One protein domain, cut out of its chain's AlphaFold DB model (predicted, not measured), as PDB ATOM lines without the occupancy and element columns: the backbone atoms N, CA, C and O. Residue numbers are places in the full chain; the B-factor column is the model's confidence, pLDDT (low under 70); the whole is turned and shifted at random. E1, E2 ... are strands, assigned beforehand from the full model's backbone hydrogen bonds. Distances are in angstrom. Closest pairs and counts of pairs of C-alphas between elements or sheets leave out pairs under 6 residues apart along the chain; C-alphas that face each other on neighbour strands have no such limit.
ATOM      1  N   CYS A 116     -40.055 -27.296  22.248       87.56
ATOM      2  CA  CYS A 116     -39.945 -28.741  22.119       87.56
ATOM      3  C   CYS A 116     -38.485 -29.171  22.192       87.56
ATOM      4  O   CYS A 116     -37.654 -28.718  21.406       87.56
ATOM      5  N   SER A 117     -38.180 -30.062  23.133       84.44
ATOM      6  CA  SER A 117     -36.870 -30.698  23.202       84.44
ATOM      7  C   SER A 117     -36.760 -31.750  22.105       84.44
ATOM      8  O   SER A 117     -37.487 -32.740  22.120       84.44
ATOM      9  N   PHE A 118     -35.849 -31.546  21.156       69.81
ATOM     10  CA  PHE A 118     -35.515 -32.544  20.140       69.81
ATOM     11  C   PHE A 118     -34.311 -33.360  20.616       69.81
ATOM     12  O   PHE A 118     -33.174 -33.133  20.206       69.81
ATOM     13  N   GLY A 119     -34.564 -34.267  21.556       67.81
ATOM     14  CA  GLY A 119     -33.601 -35.261  22.027       67.81
ATOM     15  C   GLY A 119     -33.912 -36.645  21.467       67.81
ATOM     16  O   GLY A 119     -35.022 -36.901  21.010       67.81
ATOM     17  N   PHE A 120     -32.943 -37.560  21.539       49.47
ATOM     18  CA  PHE A 120     -33.004 -38.874  20.888       49.47
ATOM     19  C   PHE A 120     -34.170 -39.783  21.319       49.47
ATOM     20  O   PHE A 120     -34.334 -40.811  20.681       49.47
ATOM     21  N   ASN A 121     -34.965 -39.452  22.350       51.94
ATOM     22  CA  ASN A 121     -36.051 -40.326  22.821       51.94
ATOM     23  C   ASN A 121     -37.268 -39.650  23.492       51.94
ATOM     24  O   ASN A 121     -38.177 -40.376  23.882       51.94
ATOM     25  N   GLU A 122     -37.354 -38.319  23.647       68.69
ATOM     26  CA  GLU A 122     -38.491 -37.715  24.368       68.69
ATOM     27  C   GLU A 122     -38.915 -36.348  23.809       68.69
ATOM     28  O   GLU A 122     -38.234 -35.340  23.992       68.69
ATOM     29  N   ASN A 123     -40.098 -36.307  23.188       78.06
ATOM     30  CA  ASN A 123     -40.762 -35.089  22.721       78.06
ATOM     31  C   ASN A 123     -41.430 -34.354  23.895       78.06
ATOM     32  O   ASN A 123     -42.657 -34.283  23.985       78.06
ATOM     33  N   LYS A 124     -40.638 -33.814  24.822       86.69
ATOM     34  CA  LYS A 124     -41.157 -33.052  25.969       86.69
ATOM     35  C   LYS A 124     -41.055 -31.551  25.726       86.69
ATOM     36  O   LYS A 124     -40.072 -31.061  25.166       86.69
ATOM     37  N   LEU A 125     -42.065 -30.818  26.195       89.69
ATOM     38  CA  LEU A 125     -41.978 -29.367  26.310       89.69
ATOM     39  C   LEU A 125     -41.043 -29.029  27.472       89.69
ATOM     40  O   LEU A 125     -41.273 -29.451  28.610       89.69
ATOM     41  N   LEU A 126     -40.012 -28.246  27.186       92.56
ATOM     42  CA  LEU A 126     -39.113 -27.685  28.183       92.56
ATOM     43  C   LEU A 126     -39.171 -26.164  28.146       92.56
ATOM     44  O   LEU A 126     -39.546 -25.553  27.147       92.56
ATOM     45  N   ARG A 127     -38.789 -25.551  29.255       94.06
ATOM     46  CA  ARG A 127     -38.439 -24.133  29.307       94.06
ATOM     47  C   ARG A 127     -37.257 -23.959  30.237       94.06
ATOM     48  O   ARG A 127     -37.056 -24.754  31.164       94.06
ATOM     49  N   THR A 128     -36.488 -22.918  29.994       93.75
ATOM     50  CA  THR A 128     -35.257 -22.641  30.721       93.75
ATOM     51  C   THR A 128     -35.313 -21.249  31.327       93.75
ATOM     52  O   THR A 128     -36.163 -20.424  30.994       93.75
ATOM     53  N   ARG A 129     -34.438 -21.003  32.292       94.44
ATOM     54  CA  ARG A 129     -34.167 -19.674  32.831       94.44
ATOM     55  C   ARG A 129     -32.688 -19.583  33.151       94.44
ATOM     56  O   ARG A 129     -32.062 -20.570  33.537       94.44
ATOM     57  N   VAL A 130     -32.141 -18.392  32.995       92.62
ATOM     58  CA  VAL A 130     -30.736 -18.091  33.267       92.62
ATOM     59  C   VAL A 130     -30.637 -17.368  34.605       92.62
ATOM     60  O   VAL A 130     -31.521 -16.586  34.960       92.62
ATOM     61  N   CYS A 131     -29.593 -17.660  35.373       89.75
ATOM     62  CA  CYS A 131     -29.268 -16.870  36.551       89.75
ATOM     63  C   CYS A 131     -28.643 -15.565  36.059       89.75
ATOM     64  O   CYS A 131     -27.581 -15.617  35.444       89.75
ATOM     65  N   ASN A 132     -29.317 -14.427  36.250       85.56
ATOM     66  CA  ASN A 132     -28.775 -13.161  35.770       85.56
ATOM     67  C   ASN A 132     -27.554 -12.810  36.616       85.56
ATOM     68  O   ASN A 132     -27.663 -12.561  37.818       85.56
ATOM     69  N   GLU A 133     -26.390 -12.803  35.980       73.88
ATOM     70  CA  GLU A 133     -25.202 -12.203  36.559       73.88
ATOM     71  C   GLU A 133     -25.341 -10.699  36.346       73.88
ATOM     72  O   GLU A 133     -25.327 -10.215  35.219       73.88
ATOM     73  N   THR A 134     -25.581  -9.948  37.415       67.38
ATOM     74  CA  THR A 134     -25.331  -8.511  37.364       67.38
ATOM     75  C   THR A 134     -23.818  -8.338  37.314       67.38
ATOM     76  O   THR A 134     -23.136  -8.842  38.209       67.38
ATOM     77  N   ASP A 135     -23.311  -7.624  36.308       61.38
ATOM     78  CA  ASP A 135     -21.875  -7.382  36.063       61.38
ATOM     79  C   ASP A 135     -21.124  -6.740  37.257       61.38
ATOM     80  O   ASP A 135     -19.907  -6.586  37.234       61.38
ATOM     81  N   GLU A 136     -21.831  -6.370  38.328       60.38
ATOM     82  CA  GLU A 136     -21.313  -5.628  39.479       60.38
ATOM     83  C   GLU A 136     -20.740  -6.497  40.619       60.38
ATOM     84  O   GLU A 136     -20.225  -5.958  41.598       60.38
ATOM     85  N   ALA A 137     -20.770  -7.831  40.535       52.25
ATOM     86  CA  ALA A 137     -20.314  -8.692  41.636       52.25
ATOM     87  C   ALA A 137     -18.854  -9.164  41.469       52.25
ATOM     88  O   ALA A 137     -18.591 -10.340  41.228       52.25
ATOM     89  N   PHE A 138     -17.907  -8.235  41.640       49.91
ATOM     90  CA  PHE A 138     -16.453  -8.477  41.696       49.91
ATOM     91  C   PHE A 138     -15.928  -8.783  43.118       49.91
ATOM     92  O   PHE A 138     -14.763  -8.531  43.411       49.91
ATOM     93  N   ASN A 139     -16.769  -9.311  44.013       56.81
ATOM     94  CA  ASN A 139     -16.344  -9.725  45.354       56.81
ATOM     95  C   ASN A 139     -16.495 -11.243  45.496       56.81
ATOM     96  O   ASN A 139     -17.535 -11.785  45.134       56.81
ATOM     97  N   ASP A 140     -15.455 -11.890  46.030       54.88
ATOM     98  CA  ASP A 140     -15.165 -13.338  46.101       54.88
ATOM     99  C   ASP A 140     -16.241 -14.263  46.722       54.88
ATOM    100  O   ASP A 140     -16.020 -15.462  46.900       54.88
ATOM    101  N   GLU A 141     -17.432 -13.757  47.026       61.44
ATOM    102  CA  GLU A 141     -18.575 -14.569  47.426       61.44
ATOM    103  C   GLU A 141     -19.393 -14.918  46.181       61.44
ATOM    104  O   GLU A 141     -20.183 -14.127  45.666       61.44
ATOM    105  N   ALA A 142     -19.176 -16.125  45.652       55.94
ATOM    106  CA  ALA A 142     -19.928 -16.645  44.518       55.94
ATOM    107  C   ALA A 142     -21.410 -16.806  44.894       55.94
ATOM    108  O   ALA A 142     -21.840 -17.843  45.402       55.94
ATOM    109  N   PHE A 143     -22.205 -15.770  44.646       64.19
ATOM    110  CA  PHE A 143     -23.652 -15.839  44.759       64.19
ATOM    111  C   PHE A 143     -24.230 -16.611  43.570       64.19
ATOM    112  O   PHE A 143     -23.882 -16.364  42.417       64.19
ATOM    113  N   TYR A 144     -25.145 -17.537  43.839       72.25
ATOM    114  CA  TYR A 144     -25.812 -18.357  42.828       72.25
ATOM    115  C   TYR A 144     -27.324 -18.304  43.012       72.25
ATOM    116  O   TYR A 144     -27.830 -18.022  44.097       72.25
ATOM    117  N   CYS A 145     -28.065 -18.579  41.945       79.75
ATOM    118  CA  CYS A 145     -29.514 -18.659  42.018       79.75
ATOM    119  C   CYS A 145     -29.952 -20.016  42.596       79.75
ATOM    120  O   CYS A 145     -29.451 -21.064  42.186       79.75
ATOM    121  N   VAL A 146     -30.915 -20.018  43.524       79.31
ATOM    122  CA  VAL A 146     -31.434 -21.255  44.140       79.31
ATOM    123  C   VAL A 146     -32.565 -21.855  43.306       79.31
ATOM    124  O   VAL A 146     -33.541 -21.178  42.979       79.31
ATOM    125  N   GLY A 147     -32.465 -23.148  42.996       81.50
ATOM    126  CA  GLY A 147     -33.497 -23.923  42.302       81.50
ATOM    127  C   GLY A 147     -33.091 -24.368  40.891       81.50
ATOM    128  O   GLY A 147     -31.961 -24.148  40.466       81.50
ATOM    129  N   PRO A 148     -33.998 -25.022  40.147       85.12
ATOM    130  CA  PRO A 148     -33.675 -25.555  38.827       85.12
ATOM    131  C   PRO A 148     -33.624 -24.450  37.762       85.12
ATOM    132  O   PRO A 148     -34.435 -23.520  37.785       85.12
ATOM    133  N   ASN A 149     -32.715 -24.589  36.797       91.06
ATOM    134  CA  ASN A 149     -32.622 -23.751  35.594       91.06
ATOM    135  C   ASN A 149     -33.458 -24.292  34.414       91.06
ATOM    136  O   ASN A 149     -33.696 -23.569  33.451       91.06
ATOM    137  N   VAL A 150     -33.921 -25.544  34.495       91.19
ATOM    138  CA  VAL A 150     -34.732 -26.222  33.473       91.19
ATOM    139  C   VAL A 150     -35.936 -26.883  34.133       91.19
ATOM    140  O   VAL A 150     -35.824 -27.468  35.212       91.19
ATOM    141  N   THR A 151     -37.095 -26.810  33.484       92.56
ATOM    142  CA  THR A 151     -38.290 -27.552  33.896       92.56
ATOM    143  C   THR A 151     -38.992 -28.151  32.684       92.56
ATOM    144  O   THR A 151     -38.915 -27.605  31.580       92.56
ATOM    145  N   TYR A 152     -39.664 -29.275  32.906       89.88
ATOM    146  CA  TYR A 152     -40.370 -30.043  31.890       89.88
ATOM    147  C   TYR A 152     -41.861 -30.023  32.184       89.88
ATOM    148  O   TYR A 152     -42.277 -29.971  33.343       89.88
ATOM    149  N   ARG A 153     -42.663 -30.072  31.127       88.75
ATOM    150  CA  ARG A 153     -44.107 -30.227  31.231       88.75
ATOM    151  C   ARG A 153     -44.470 -31.690  30.992       88.75
ATOM    152  O   ARG A 153     -44.266 -32.195  29.895       88.75
ATOM    153  N   GLU A 154     -44.992 -32.355  32.017       82.94
ATOM    154  CA  GLU A 154     -45.354 -33.779  31.952       82.94
ATOM    155  C   GLU A 154     -46.720 -34.015  31.291       82.94
ATOM    156  O   GLU A 154     -46.952 -35.074  30.723       82.94
ATOM    157  N   ASP A 155     -47.614 -33.021  31.305       81.69
ATOM    158  CA  ASP A 155     -48.989 -33.137  30.798       81.69
ATOM    159  C   ASP A 155     -49.122 -32.966  29.277       81.69
ATOM    160  O   ASP A 155     -50.218 -33.131  28.737       81.69
ATOM    161  N   LYS A 156     -48.043 -32.604  28.569       79.31
ATOM    162  CA  LYS A 156     -48.089 -32.338  27.126       79.31
ATOM    163  C   LYS A 156     -46.843 -32.822  26.406       79.31
ATOM    164  O   LYS A 156     -45.751 -32.288  26.594       79.31
ATOM    165  N   GLU A 157     -47.063 -33.759  25.497       81.44
ATOM    166  CA  GLU A 157     -46.081 -34.151  24.502       81.44
ATOM    167  C   GLU A 157     -46.063 -33.147  23.350       81.44
ATOM    168  O   GLU A 157     -47.091 -32.609  22.921       81.44
ATOM    169  N   CYS A 158     -44.868 -32.894  22.837       80.06
ATOM    170  CA  CYS A 158     -44.692 -32.151  21.610       80.06
ATOM    171  C   CYS A 158     -45.143 -33.000  20.427       80.06
ATOM    172  O   CYS A 158     -44.424 -33.887  19.964       80.06
TER     173      CYS A 158
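AT A GLANCE: This is residues 116 to 158 of the 218 residues of an uncharacterized protein of Biomphalaria glabrata (UniProt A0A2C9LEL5). With little regular structure, this is a long, thin hairpin: strands E1 and E2 side by side at one end, and between them a long loop, residues 129 to 149, that runs out to the other end, where its residues 134 to 142 stick out. The printed part has 43 residues, with no named helix and two named strands, E1 then E2, an antiparallel pair. The class is all strand, but only 13 residues are in named elements. The whole is extended, a rod of 43 by 17 by 13 A, with a radius of gyration of the C-alphas of 15.5 A.

HOW THE PARTS SIT: E1, residues 124 to 128, and E2, residues 150 to 157, form a hairpin, antiparallel at 153 degrees. C-alphas 128 and 150 face each other at 4.5 A. N 127 and O 151 are within hydrogen-bond range at 3.1 A, as are N 153 and O 125 at 2.9 A. E2 bends by 81 degrees at residue 154.

IN THESE COORDINATES: E1 begins at C-alpha 124, (-41.157, -33.052, 25.969), and measures 12.9 A. E2 measures 16.5 A and ends at C-alpha 157, (-46.081, -34.151, 24.502).

THE WHOLE: The C-alphas of Asn 139 and Glu 157 are the two farthest apart, 43.8 A. The printed part has no cut. The link from E1 to E2, 21 residues, is long. Confidence is under 70 at residues 118 to 122 and 134 to 143.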